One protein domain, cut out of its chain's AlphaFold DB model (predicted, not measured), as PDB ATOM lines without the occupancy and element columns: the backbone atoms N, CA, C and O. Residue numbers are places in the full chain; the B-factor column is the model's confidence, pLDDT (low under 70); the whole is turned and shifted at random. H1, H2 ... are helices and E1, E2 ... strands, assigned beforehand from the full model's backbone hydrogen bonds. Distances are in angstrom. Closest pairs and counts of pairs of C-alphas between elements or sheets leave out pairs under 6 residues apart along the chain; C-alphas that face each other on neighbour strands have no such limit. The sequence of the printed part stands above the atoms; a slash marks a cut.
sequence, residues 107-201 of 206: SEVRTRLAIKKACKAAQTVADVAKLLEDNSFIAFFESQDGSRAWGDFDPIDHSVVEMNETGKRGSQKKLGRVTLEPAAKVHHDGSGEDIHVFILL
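Overview. This is residues 107 to 201 of the 206 residues of an uncharacterized protein of Anaerolineales bacterium (UniProt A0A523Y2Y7). A strongly twisted sheet of six strands forms a wall, and a helical hairpin, H1 and H2, covers one face of it over E5, E6 and E1, in two layers, helices on one face of a sheet. The printed part has 95 residues, in chain order H1 H2 E1 E2 E3 E4 E5 E6; the mixed sheet runs E4 E3 E2 E1 E6 E5, and the class is mixed, helices and strands. The whole is compact, with a radius of gyration of the C-alphas of 12.6 A and spans of 37 by 29 by 22 A.

Along the chain. Find C-alpha 138 at (39.858, -15.327, 17.864); from there E1, residues 138 to 143, runs 16.9 A. E2 is residues 149 to 154, E3 159 to 163, E4 174 to 179, E5 186 to 191, and E6 195 to 200, ending at C-alpha 200 at (32.829, -25.518, 27.028). H1, residues 107 to 121, runs 20.9 A from C-alpha 107 at (30.727, -6.588, 3.115); H2, residues 125 to 134, runs 14.8 A.

Arrangement. Look first at E1 and E6, parallel at 29 degrees, with N 140 and O 196 2.8 A apart. E1 E2 E3 E4 are a meander, each strand the antiparallel neighbour of the one before: see N 141 and O 150, 2.8 A, N 161 and O 151, 2.8 A, and N 160 and O 178, 2.8 A. The hairpin E5 and E6 has N 199 and O 187 at 2.7 A. H1 lies over E6 and E5 at a height over the sheet of 11.3 A, closest at the C-alphas of Lys 120 and His 188, 5.2 A. H2 lies over E1 at 8.9 A, closest to it at the C-alphas of Val 128 and Ala 139, 7.6 A. With residues 115 to 119 alone, H1 touches H2, their closest C-alphas being Cys 119 and Val 128, 7.0 A, at a shallow tilt of 17 degrees, opposite ways. Every O i to N i+4 pair is within hydrogen-bond range in H1, 5 of 6 in H2.

Size, cuts and confidence. The C-alphas of Ser 107 and Leu 175, the two farthest apart, are 38.1 A apart. The printed part has no cut and no long link. Look for pLDDT under 70 at residues 107 to 110 and 164 to 173.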
ATOM      1  N   SER A 107      30.196  -5.239   3.326       60.16
ATOM      2  CA  SER A 107      30.727  -6.588   3.115       60.16
ATOM      3  C   SER A 107      31.382  -7.133   4.382       60.16
ATOM      4  O   SER A 107      31.036  -8.235   4.791       60.16
ATOM      5  N   GLU A 108      32.195  -6.342   5.082       67.81
ATOM      6  CA  GLU A 108      32.740  -6.720   6.393       67.81
ATOM      7  C   GLU A 108      31.632  -6.958   7.423       67.81
ATOM      8  O   GLU A 108      31.665  -7.949   8.148       67.81
ATOM      9  N   VAL A 109      30.593  -6.117   7.449       65.12
ATOM     10  CA  VAL A 109      29.417  -6.330   8.307       65.12
ATOM     11  C   VAL A 109      28.709  -7.640   7.949       65.12
ATOM     12  O   VAL A 109      28.375  -8.415   8.845       65.12
ATOM     13  N   ARG A 110      28.495  -7.930   6.658       67.19
ATOM     14  CA  ARG A 110      27.888  -9.195   6.204       67.19
ATOM     15  C   ARG A 110      28.736 -10.400   6.598       67.19
ATOM     16  O   ARG A 110      28.179 -11.356   7.134       67.19
ATOM     17  N   THR A 111      30.048 -10.338   6.394       75.19
ATOM     18  CA  THR A 111      30.996 -11.386   6.783       75.19
ATOM     19  C   THR A 111      30.976 -11.598   8.293       75.19
ATOM     20  O   THR A 111      30.745 -12.716   8.742       75.19
ATOM     21  N   ARG A 112      31.073 -10.533   9.096       76.69
ATOM     22  CA  ARG A 112      30.987 -10.604  10.566       76.69
ATOM     23  C   ARG A 112      29.656 -11.201  11.036       76.69
ATOM     24  O   ARG A 112      29.631 -12.031  11.944       76.69
ATOM     25  N   LEU A 113      28.536 -10.844  10.404       73.00
ATOM     26  CA  LEU A 113      27.227 -11.437  10.706       73.00
ATOM     27  C   LEU A 113      27.143 -12.915  10.297       73.00
ATOM     28  O   LEU A 113      26.543 -13.708  11.027       73.00
ATOM     29  N   ALA A 114      27.734 -13.292   9.161       77.69
ATOM     30  CA  ALA A 114      27.801 -14.673   8.696       77.69
ATOM     31  C   ALA A 114      28.648 -15.537   9.641       77.69
ATOM     32  O   ALA A 114      28.162 -16.576  10.088       77.69
ATOM     33  N   ILE A 115      29.835 -15.058  10.032       83.81
ATOM     34  CA  ILE A 115      30.702 -15.686  11.040       83.81
ATOM     35  C   ILE A 115      29.935 -15.842  12.348       83.81
ATOM     36  O   ILE A 115      29.787 -16.952  12.843       83.81
ATOM     37  N   LYS A 116      29.318 -14.774  12.867       82.62
ATOM     38  CA  LYS A 116      28.527 -14.840  14.105       82.62
ATOM     39  C   LYS A 116      27.391 -15.861  14.028       82.62
ATOM     40  O   LYS A 116      27.115 -16.554  15.008       82.62
ATOM     41  N   LYS A 117      26.706 -15.959  12.885       79.00
ATOM     42  CA  LYS A 117      25.658 -16.964  12.666       79.00
ATOM     43  C   LYS A 117      26.239 -18.381  12.663       79.00
ATOM     44  O   LYS A 117      25.628 -19.264  13.256       79.00
ATOM     45  N   ALA A 118      27.389 -18.584  12.026       89.00
ATOM     46  CA  ALA A 118      28.074 -19.868  11.986       89.00
ATOM     47  C   ALA A 118      28.590 -20.279  13.376       89.00
ATOM     48  O   ALA A 118      28.311 -21.389  13.818       89.00
ATOM     49  N   CYS A 119      29.198 -19.355  14.126       89.25
ATOM     50  CA  CYS A 119      29.621 -19.575  15.509       89.25
ATOM     51  C   CYS A 119      28.446 -19.982  16.410       89.25
ATOM     52  O   CYS A 119      28.571 -20.905  17.203       89.25
ATOM     53  N   LYS A 120      27.268 -19.359  16.255       85.88
ATOM     54  CA  LYS A 120      26.049 -19.766  16.981       85.88
ATOM     55  C   LYS A 120      25.546 -21.167  16.628       85.88
ATOM     56  O   LYS A 120      24.809 -21.749  17.419       85.88
ATOM     57  N   ALA A 121      25.870 -21.664  15.436       90.00
ATOM     58  CA  ALA A 121      25.476 -22.989  14.975       90.00
ATOM     59  C   ALA A 121      26.492 -24.083  15.347       90.00
ATOM     60  O   ALA A 121      26.128 -25.255  15.306       90.00
ATOM     61  N   ALA A 122      27.727 -23.716  15.705       95.88
ATOM     62  CA  ALA A 122      28.754 -24.652  16.154       95.88
ATOM     63  C   ALA A 122      28.324 -25.362  17.447       95.88
ATOM     64  O   ALA A 122      27.800 -24.728  18.366       95.88
ATOM     65  N   GLN A 123      28.544 -26.678  17.509       97.19
ATOM     66  CA  GLN A 123      28.156 -27.509  18.653       97.19
ATOM     67  C   GLN A 123      29.346 -28.217  19.299       97.19
ATOM     68  O   GLN A 123      29.231 -28.672  20.437       97.19
ATOM     69  N   THR A 124      30.473 -28.311  18.595       98.25
ATOM     70  CA  THR A 124      31.689 -28.990  19.051       98.25
ATOM     71  C   THR A 124      32.941 -28.139  18.842       98.25
ATOM     72  O   THR A 124      32.942 -27.202  18.041       98.25
ATOM     73  N   VAL A 125      34.027 -28.478  19.538       97.50
ATOM     74  CA  VAL A 125      35.349 -27.861  19.329       97.50
ATOM     75  C   VAL A 125      35.827 -28.040  17.881       97.50
ATOM     76  O   VAL A 125      36.370 -27.099  17.301       97.50
ATOM     77  N   ALA A 126      35.560 -29.194  17.262       97.50
ATOM     78  CA  ALA A 126      35.864 -29.438  15.851       97.50
ATOM     79  C   ALA A 126      35.107 -28.491  14.899       97.50
ATOM     80  O   ALA A 126      35.677 -28.023  13.913       97.50
ATOM     81  N   ASP A 127      33.840 -28.164  15.193       97.31
ATOM     82  CA  ASP A 127      33.088 -27.182  14.400       97.31
ATOM     83  C   ASP A 127      33.752 -25.801  14.472       97.31
ATOM     84  O   ASP A 127      33.887 -25.127  13.454       97.31
ATOM     85  N   VAL A 128      34.195 -25.388  15.666       96.25
ATOM     86  CA  VAL A 128      34.889 -24.105  15.865       96.25
ATOM     87  C   VAL A 128      36.234 -24.085  15.137       96.25
ATOM     88  O   VAL A 128      36.549 -23.087  14.492       96.25
ATOM     89  N   ALA A 129      36.997 -25.182  15.180       96.62
ATOM     90  CA  ALA A 129      38.254 -25.314  14.443       96.62
ATOM     91  C   ALA A 129      38.042 -25.128  12.934       96.62
ATOM     92  O   ALA A 129      38.709 -24.303  12.315       96.62
ATOM     93  N   LYS A 130      37.030 -25.795  12.367       95.69
ATOM     94  CA  LYS A 130      36.668 -25.643  10.953       95.69
ATOM     95  C   LYS A 130      36.281 -24.204  10.593       95.69
ATOM     96  O   LYS A 130      36.635 -23.720   9.525       95.69
ATOM     97  N   LEU A 131      35.568 -23.498  11.474       93.81
ATOM     98  CA  LEU A 131      35.225 -22.093  11.233       93.81
ATOM     99  C   LEU A 131      36.462 -21.190  11.164       93.81
ATOM    100  O   LEU A 131      36.444 -20.233  10.395       93.81
ATOM    101  N   LEU A 132      37.508 -21.485  11.938       91.75
ATOM    102  CA  LEU A 132      38.768 -20.734  11.935       91.75
ATOM    103  C   LEU A 132      39.662 -21.035  10.730       91.75
ATOM    104  O   LEU A 132      40.442 -20.176  10.335       91.75
ATOM    105  N   GLU A 133      39.556 -22.221  10.125       87.69
ATOM    106  CA  GLU A 133      40.245 -22.511   8.857       87.69
ATOM    107  C   GLU A 133      39.755 -21.586   7.734       87.69
ATOM    108  O   GLU A 133      40.548 -21.104   6.925       87.69
ATOM    109  N   ASP A 134      38.449 -21.306   7.724       80.25
ATOM    110  CA  ASP A 134      37.788 -20.513   6.687       80.25
ATOM    111  C   ASP A 134      37.714 -19.008   7.022       80.25
ATOM    112  O   ASP A 134      37.349 -18.207   6.159       80.25
ATOM    113  N   ASN A 135      37.993 -18.597   8.269       83.50
ATOM    114  CA  ASN A 135      37.754 -17.226   8.737       83.50
ATOM    115  C   ASN A 135      38.790 -16.745   9.761       83.50
ATOM    116  O   ASN A 135      39.208 -17.477  10.651       83.50
ATOM    117  N   SER A 136      39.090 -15.448   9.724       80.56
ATOM    118  CA  SER A 136      39.972 -14.803  10.700       80.56
ATOM    119  C   SER A 136      39.177 -14.252  11.887       80.56
ATOM    120  O   SER A 136      38.638 -13.149  11.813       80.56
ATOM    121  N   PHE A 137      39.109 -15.003  12.987       88.88
ATOM    122  CA  PHE A 137      38.670 -14.506  14.297       88.88
ATOM    123  C   PHE A 137      39.439 -15.207  15.426       88.88
ATOM    124  O   PHE A 137      40.188 -16.149  15.201       88.88
ATOM    125  N   ILE A 138      39.277 -14.739  16.659       90.62
ATOM    126  CA  ILE A 138      39.858 -15.327  17.864       90.62
ATOM    127  C   ILE A 138      38.761 -16.115  18.574       90.62
ATOM    128  O   ILE A 138      37.767 -15.536  19.020       90.62
ATOM    129  N   ALA A 139      38.941 -17.427  18.704       94.25
ATOM    130  CA  ALA A 139      38.092 -18.246  19.558       94.25
ATOM    131  C   ALA A 139      38.604 -18.208  21.002       94.25
ATOM    132  O   ALA A 139      39.778 -18.469  21.277       94.25
ATOM    133  N   PHE A 140      37.700 -17.890  21.916       93.62
ATOM    134  CA  PHE A 140      37.913 -17.931  23.350       93.62
ATOM    135  C   PHE A 140      36.936 -18.930  23.957       93.62
ATOM    136  O   PHE A 140      35.779 -18.985  23.543       93.62
ATOM    137  N   PHE A 141      37.383 -19.701  24.937       94.75
ATOM    138  CA  PHE A 141      36.568 -20.696  25.611       94.75
ATOM    139  C   PHE A 141      36.472 -20.393  27.100       94.75
ATOM    140  O   PHE A 141      37.453 -19.990  27.719       94.75
ATOM    141  N   GLU A 142      35.311 -20.631  27.694       93.31
ATOM    142  CA  GLU A 142      35.087 -20.498  29.134       93.31
ATOM    143  C   GLU A 142      34.351 -21.724  29.664       93.31
ATOM    144  O   GLU A 142      33.584 -22.365  28.943       93.31
ATOM    145  N   SER A 143      34.589 -22.092  30.919       92.31
ATOM    146  CA  SER A 143      33.783 -23.118  31.572       92.31
ATOM    147  C   SER A 143      32.386 -22.569  31.866       92.31
ATOM    148  O   SER A 143      32.190 -21.366  32.023       92.31
ATOM    149  N   GLN A 144      31.391 -23.448  31.971       90.31
ATOM    150  CA  GLN A 144      30.002 -23.032  32.200       90.31
ATOM    151  C   GLN A 144      29.790 -22.235  33.499       90.31
ATOM    152  O   GLN A 144      28.889 -21.403  33.579       90.31
ATOM    153  N   ASP A 145      30.605 -22.489  34.517       87.56
ATOM    154  CA  ASP A 145      30.598 -21.766  35.790       87.56
ATOM    155  C   ASP A 145      31.474 -20.500  35.774       87.56
ATOM    156  O   ASP A 145      31.538 -19.787  36.777       87.56
ATOM    157  N   GLY A 146      32.159 -20.224  34.658       84.12
ATOM    158  CA  GLY A 146      33.094 -19.117  34.505       84.12
ATOM    159  C   GLY A 146      34.329 -19.217  35.403       84.12
ATOM    160  O   GLY A 146      34.995 -18.209  35.617       84.12
ATOM    161  N   SER A 147      34.638 -20.385  35.976       85.88
ATOM    162  CA  SER A 147      35.818 -20.562  36.831       85.88
ATOM    163  C   SER A 147      37.121 -20.684  36.038       85.88
ATOM    164  O   SER A 147      38.188 -20.361  36.561       85.88
ATOM    165  N   ARG A 148      37.040 -21.127  34.777       88.50
ATOM    166  CA  ARG A 148      38.182 -21.373  33.895       88.50
ATOM    167  C   ARG A 148      37.959 -20.727  32.537       88.50
ATOM    168  O   ARG A 148      36.834 -20.630  32.046       88.50
ATOM    169  N   ALA A 149      39.060 -20.301  31.935       90.56
ATOM    170  CA  ALA A 149      39.083 -19.696  30.619       90.56
ATOM    171  C   ALA A 149      40.275 -20.208  29.821       90.56
ATOM    172  O   ALA A 149      41.355 -20.441  30.370       90.56
ATOM    173  N   TRP A 150      40.088 -20.322  28.513       92.38
ATOM    174  CA  TRP A 150      41.121 -20.719  27.581       92.38
ATOM    175  C   TRP A 150      41.093 -19.833  26.339       92.38
ATOM    176  O   TRP A 150      40.043 -19.597  25.748       92.38
ATOM    177  N   GLY A 151      42.257 -19.357  25.919       91.12
ATOM    178  CA  GLY A 151      42.418 -18.594  24.681       91.12
ATOM    179  C   GLY A 151      43.563 -19.140  23.842       91.12
ATOM    180  O   GLY A 151      44.022 -20.255  24.076       91.12
ATOM    181  N   ASP A 152      44.037 -18.350  22.878       90.38
ATOM    182  CA  ASP A 152      45.093 -18.748  21.932       90.38
ATOM    183  C   ASP A 152      44.821 -20.122  21.287       90.38
ATOM    184  O   ASP A 152      45.709 -20.975  21.229       90.38
ATOM    185  N   PHE A 153      43.574 -20.353  20.865       94.69
ATOM    186  CA  PHE A 153      43.169 -21.618  20.262       94.69
ATOM    187  C   PHE A 153      43.849 -21.846  18.916       94.69
ATOM    188  O   PHE A 153      43.790 -20.996  18.027       94.69
ATOM    189  N   ASP A 154      44.459 -23.015  18.772       94.25
ATOM    190  CA  ASP A 154      45.058 -23.493  17.538       94.25
ATOM    191  C   ASP A 154      44.122 -24.523  16.881       94.25
ATOM    192  O   ASP A 154      43.912 -25.603  17.442       94.25
ATOM    193  N   PRO A 155      43.531 -24.215  15.713       94.62
ATOM    194  CA  PRO A 155      42.584 -25.112  15.059       94.62
ATOM    195  C   PRO A 155      43.243 -26.379  14.491       94.62
ATOM    196  O   PRO A 155      42.535 -27.344  14.219       94.62
ATOM    197  N   ILE A 156      44.574 -26.416  14.325       94.06
ATOM    198  CA  ILE A 156      45.274 -27.561  13.718       94.06
ATOM    199  C   ILE A 156      45.346 -28.736  14.696       94.06
ATOM    200  O   ILE A 156      45.116 -29.886  14.320       94.06
ATOM    201  N   ASP A 157      45.694 -28.459  15.951       95.38
ATOM    202  CA  ASP A 157      45.894 -29.479  16.985       95.38
ATOM    203  C   ASP A 157      44.898 -29.374  18.150       95.38
ATOM    204  O   ASP A 157      44.976 -30.157  19.096       95.38
ATOM    205  N   HIS A 158      43.941 -28.447  18.056       95.81
ATOM    206  CA  HIS A 158      42.918 -28.139  19.055       95.81
ATOM    207  C   HIS A 158      43.476 -27.701  20.415       95.81
ATOM    208  O   HIS A 158      42.817 -27.851  21.451       95.81
ATOM    209  N   SER A 159      44.700 -27.182  20.449       96.00
ATOM    210  CA  SER A 159      45.308 -26.736  21.693       96.00
ATOM    211  C   SER A 159      44.926 -25.305  22.054       96.00
ATOM    212  O   SER A 159      44.759 -24.438  21.203       96.00
ATOM    213  N   VAL A 160      44.783 -25.057  23.350       94.62
ATOM    214  CA  VAL A 160      44.447 -23.764  23.945       94.62
ATOM    215  C   VAL A 160      45.382 -23.463  25.106       94.62
ATOM    216  O   VAL A 160      45.978 -24.360  25.703       94.62
ATOM    217  N   VAL A 161      45.493 -22.192  25.464       92.50
ATOM    218  CA  VAL A 161      46.211 -21.735  26.650       92.50
ATOM    219  C   VAL A 161      45.216 -21.436  27.761       92.50
ATOM    220  O   VAL A 161      44.367 -20.561  27.608       92.50
ATOM    221  N   GLU A 162      45.354 -22.126  28.890       90.56
ATOM    222  CA  GLU A 162      44.567 -21.859  30.092       90.56
ATOM    223  C   GLU A 162      44.982 -20.533  30.741       90.56
ATOM    224  O   GLU A 162      46.172 -20.199  30.842       90.56
ATOM    225  N   MET A 163      43.983 -19.776  31.182       86.25
ATOM    226  CA  MET A 163      44.120 -18.429  31.718       86.25
ATOM    227  C   MET A 163      43.592 -18.361  33.148       86.25
ATOM    228  O   MET A 163      42.604 -18.994  33.503       86.25
ATOM    229  N   ASN A 164      44.270 -17.574  33.980       69.62
ATOM    230  CA  ASN A 164      43.997 -17.477  35.413       69.62
ATOM    231  C   ASN A 164      42.741 -16.675  35.795       69.62
ATOM    232  O   ASN A 164      42.363 -16.712  36.963       69.62
ATOM    233  N   GLU A 165      42.128 -15.937  34.867       65.00
ATOM    234  CA  GLU A 165      40.931 -15.130  35.123       65.00
ATOM    235  C   GLU A 165      39.992 -15.118  33.911       65.00
ATOM    236  O   GLU A 165      40.405 -14.831  32.782       65.00
ATOM    237  N   THR A 166      38.706 -15.356  34.172       58.62
ATOM    238  CA  THR A 166      37.599 -15.017  33.278       58.62
ATOM    239  C   THR A 166      37.364 -13.505  33.309       58.62
ATOM    240  O   THR A 166      37.086 -12.895  34.343       58.62
ATOM    241  N   GLY A 167      37.463 -12.861  32.148       50.88
ATOM    242  CA  GLY A 167      36.674 -11.654  31.904       50.88
ATOM    243  C   GLY A 167      37.136 -10.304  32.472       50.88
ATOM    244  O   GLY A 167      36.289  -9.421  32.611       50.88
ATOM    245  N   LYS A 168      38.429 -10.028  32.701       43.62
ATOM    246  CA  LYS A 168      38.907  -8.626  32.701       43.62
ATOM    247  C   LYS A 168      40.165  -8.467  31.864       43.62
ATOM    248  O   LYS A 168      41.142  -9.173  32.058       43.62
ATOM    249  N   ARG A 169      40.106  -7.506  30.934       49.91
ATOM    250  CA  ARG A 169      41.143  -7.083  29.971       49.91
ATOM    251  C   ARG A 169      42.382  -6.477  30.664       49.91
ATOM    252  O   ARG A 169      42.786  -5.359  30.366       49.91
ATOM    253  N   GLY A 170      42.931  -7.181  31.647       47.81
ATOM    254  CA  GLY A 170      44.210  -6.945  32.304       47.81
ATOM    255  C   GLY A 170      45.108  -8.163  32.093       47.81
ATOM    256  O   GLY A 170      44.649  -9.186  31.598       47.81
ATOM    257  N   SER A 171      46.399  -8.038  32.408       48.53
ATOM    258  CA  SER A 171      47.441  -9.031  32.112       48.53
ATOM    259  C   SER A 171      47.044 -10.468  32.489       48.53
ATOM    260  O   SER A 171      47.184 -10.869  33.645       48.53
ATOM    261  N   GLN A 172      46.584 -11.244  31.506       61.97
ATOM    262  CA  GLN A 172      46.252 -12.656  31.665       61.97
ATOM    263  C   GLN A 172      47.546 -13.445  31.871       61.97
ATOM    264  O   GLN A 172      48.476 -13.368  31.062       61.97
ATOM    265  N   LYS A 173      47.633 -14.202  32.967       65.75
ATOM    266  CA  LYS A 173      48.765 -15.096  33.206       65.75
ATOM    267  C   LYS A 173      48.455 -16.441  32.561       65.75
ATOM    268  O   LYS A 173      47.514 -17.119  32.963       65.75
ATOM    269  N   LYS A 174      49.271 -16.822  31.578       79.00
ATOM    270  CA  LYS A 174      49.217 -18.134  30.919       79.00
ATOM    271  C   LYS A 174      49.611 -19.213  31.931       79.00
ATOM    272  O   LYS A 174      50.720 -19.159  32.467       79.00
ATOM    273  N   LEU A 175      48.701 -20.141  32.221       81.00
ATOM    274  CA  LEU A 175      48.902 -21.204  33.214       81.00
ATOM    275  C   LEU A 175      49.499 -22.471  32.592       81.00
ATOM    276  O   LEU A 175      50.333 -23.126  33.212       81.00
ATOM    277  N   GLY A 176      49.148 -22.759  31.341       85.31
ATOM    278  CA  GLY A 176      49.636 -23.917  30.600       85.31
ATOM    279  C   GLY A 176      48.930 -24.049  29.256       85.31
ATOM    280  O   GLY A 176      47.973 -23.327  28.986       85.31
ATOM    281  N   ARG A 177      49.421 -24.953  28.405       91.12
ATOM    282  CA  ARG A 177      48.759 -25.324  27.149       91.12
ATOM    283  C   ARG A 177      48.099 -26.686  27.337       91.12
ATOM    284  O   ARG A 177      48.751 -27.606  27.823       91.12
ATOM    285  N   VAL A 178      46.834 -26.796  26.956       93.69
ATOM    286  CA  VAL A 178      46.045 -28.033  27.016       93.69
ATOM    287  C   VAL A 178      45.412 -28.289  25.656       93.69
ATOM    288  O   VAL A 178      45.190 -27.353  24.896       93.69
ATOM    289  N   THR A 179      45.130 -29.547  25.336       95.94
ATOM    290  CA  THR A 179      44.429 -29.916  24.100       95.94
ATOM    291  C   THR A 179      42.968 -30.176  24.422       95.94
ATOM    292  O   THR A 179      42.665 -30.967  25.316       95.94
ATOM    293  N   LEU A 180      42.068 -29.496  23.714       95.88
ATOM    294  CA  LEU A 180      40.638 -29.741  23.821       95.88
ATOM    295  C   LEU A 180      40.264 -30.981  23.006       95.88
ATOM    296  O   LEU A 180      40.755 -31.180  21.896       95.88
ATOM    297  N   GLU A 181      39.371 -31.807  23.545       96.69
ATOM    298  CA  GLU A 181      38.802 -32.934  22.805       96.69
ATOM    299  C   GLU A 181      37.952 -32.386  21.640       96.69
ATOM    300  O   GLU A 181      37.027 -31.612  21.894       96.69
ATOM    301  N   PRO A 182      38.195 -32.777  20.374       97.00
ATOM    302  CA  PRO A 182      37.432 -32.259  19.234       97.00
ATOM    303  C   PRO A 182      35.916 -32.477  19.355       97.00
ATOM    304  O   PRO A 182      35.128 -31.658  18.879       97.00
ATOM    305  N   ALA A 183      35.502 -33.562  20.017       97.12
ATOM    306  CA  ALA A 183      34.101 -33.880  20.283       97.12
ATOM    307  C   ALA A 183      33.502 -33.157  21.508       97.12
ATOM    308  O   ALA A 183      32.299 -33.295  21.747       97.12
ATOM    309  N   ALA A 184      34.300 -32.407  22.283       97.12
ATOM    310  CA  ALA A 184      33.805 -31.642  23.424       97.12
ATOM    311  C   ALA A 184      32.754 -30.633  22.962       97.12
ATOM    312  O   ALA A 184      32.938 -29.924  21.965       97.12
ATOM    313  N   LYS A 185      31.633 -30.583  23.683       97.62
ATOM    314  CA  LYS A 185      30.513 -29.734  23.295       97.62
ATOM    315  C   LYS A 185      30.763 -28.284  23.668       97.62
ATOM    316  O   LYS A 185      31.270 -27.982  24.751       97.62
ATOM    317  N   VAL A 186      30.317 -27.396  22.788       97.31
ATOM    318  CA  VAL A 186      30.389 -25.951  22.982       97.31
ATOM    319  C   VAL A 186      29.034 -25.285  22.781       97.31
ATOM    320  O   VAL A 186      28.161 -25.790  22.074       97.31
ATOM    321  N   HIS A 187      28.877 -24.112  23.381       93.75
ATOM    322  CA  HIS A 187      27.793 -23.186  23.078       93.75
ATOM    323  C   HIS A 187      28.346 -21.773  22.924       93.75
ATOM    324  O   HIS A 187      29.063 -21.292  23.792       93.75
ATOM    325  N   HIS A 188      28.009 -21.083  21.838       92.19
ATOM    326  CA  HIS A 188      28.428 -19.697  21.652       92.19
ATOM    327  C   HIS A 188      27.726 -18.760  22.646       92.19
ATOM    328  O   HIS A 188      26.509 -18.588  22.575       92.19
ATOM    329  N   ASP A 189      28.504 -18.073  23.479       88.75
ATOM    330  CA  ASP A 189      28.014 -17.102  24.461       88.75
ATOM    331  C   ASP A 189      27.919 -15.693  23.861       88.75
ATOM    332  O   ASP A 189      26.839 -15.110  23.720       88.75
ATOM    333  N   GLY A 190      29.054 -15.169  23.399       80.62
ATOM    334  CA  GLY A 190      29.203 -13.756  23.074       80.62
ATOM    335  C   GLY A 190      30.171 -13.490  21.930       80.62
ATOM    336  O   GLY A 190      30.963 -14.338  21.530       80.62
ATOM    337  N   SER A 191      30.096 -12.282  21.371       76.44
ATOM    338  CA  SER A 191      31.029 -11.828  20.333       76.44
ATOM    339  C   SER A 191      31.455 -10.388  20.606       76.44
ATOM    340  O   SER A 191      30.600  -9.537  20.860       76.44
ATOM    341  N   GLY A 192      32.760 -10.137  20.543       72.00
ATOM    342  CA  GLY A 192      33.367  -8.819  20.386       72.00
ATOM    343  C   GLY A 192      33.584  -8.493  18.906       72.00
ATOM    344  O   GLY A 192      32.860  -9.002  18.056       72.00
ATOM    345  N   GLU A 193      34.568  -7.643  18.609       72.94
ATOM    346  CA  GLU A 193      34.909  -7.275  17.230       72.94
ATOM    347  C   GLU A 193      35.401  -8.484  16.423       72.94
ATOM    348  O   GLU A 193      34.687  -8.953  15.540       72.94
ATOM    349  N   ASP A 194      36.557  -9.035  16.802       82.19
ATOM    350  CA  ASP A 194      37.136 -10.228  16.171       82.19
ATOM    351  C   ASP A 194      37.265 -11.391  17.170       82.19
ATOM    352  O   ASP A 194      37.994 -12.343  16.928       82.19
ATOM    353  N   ILE A 195      36.591 -11.322  18.322       86.00
ATOM    354  CA  ILE A 195      36.649 -12.350  19.374       86.00
ATOM    355  C   ILE A 195      35.278 -13.003  19.514       86.00
ATOM    356  O   ILE A 195      34.283 -12.307  19.716       86.00
ATOM    357  N   HIS A 196      35.229 -14.329  19.486       88.69
ATOM    358  CA  HIS A 196      34.035 -15.120  19.770       88.69
ATOM    359  C   HIS A 196      34.264 -15.988  21.003       88.69
ATOM    360  O   HIS A 196      35.255 -16.710  21.078       88.69
ATOM    361  N   VAL A 197      33.339 -15.910  21.959       92.94
ATOM    362  CA  VAL A 197      33.400 -16.641  23.228       92.94
ATOM    363  C   VAL A 197      32.465 -17.844  23.169       92.94
ATOM    364  O   VAL A 197      31.289 -17.715  22.814       92.94
ATOM    365  N   PHE A 198      32.985 -19.008  23.539       95.75
ATOM    366  CA  PHE A 198      32.279 -20.278  23.579       95.75
ATOM    367  C   PHE A 198      32.335 -20.870  24.987       95.75
ATOM    368  O   PHE A 198      33.400 -21.002  25.575       95.75
ATOM    369  N   ILE A 199      31.197 -21.295  25.517       95.69
ATOM    370  CA  ILE A 199      31.151 -22.089  26.739       95.69
ATOM    371  C   ILE A 199      31.493 -23.537  26.400       95.69
ATOM    372  O   ILE A 199      30.786 -24.152  25.602       95.69
ATOM    373  N   LEU A 200      32.535 -24.087  27.021       95.56
ATOM    374  CA  LEU A 200      32.829 -25.518  27.028       95.56
ATOM    375  C   LEU A 200      31.918 -26.219  28.035       95.56
ATOM    376  O   LEU A 200      31.951 -25.933  29.233       95.56
ATOM    377  N   LEU A 201      31.115 -27.155  27.535       93.31
ATOM    378  CA  LEU A 201      30.227 -27.981  28.358       93.31
ATOM    379  C   LEU A 201      30.943 -29.226  28.895       93.31
ATOM    380  O   LEU A 201      30.570 -29.742  29.943       93.31
TER     381      LEU A 201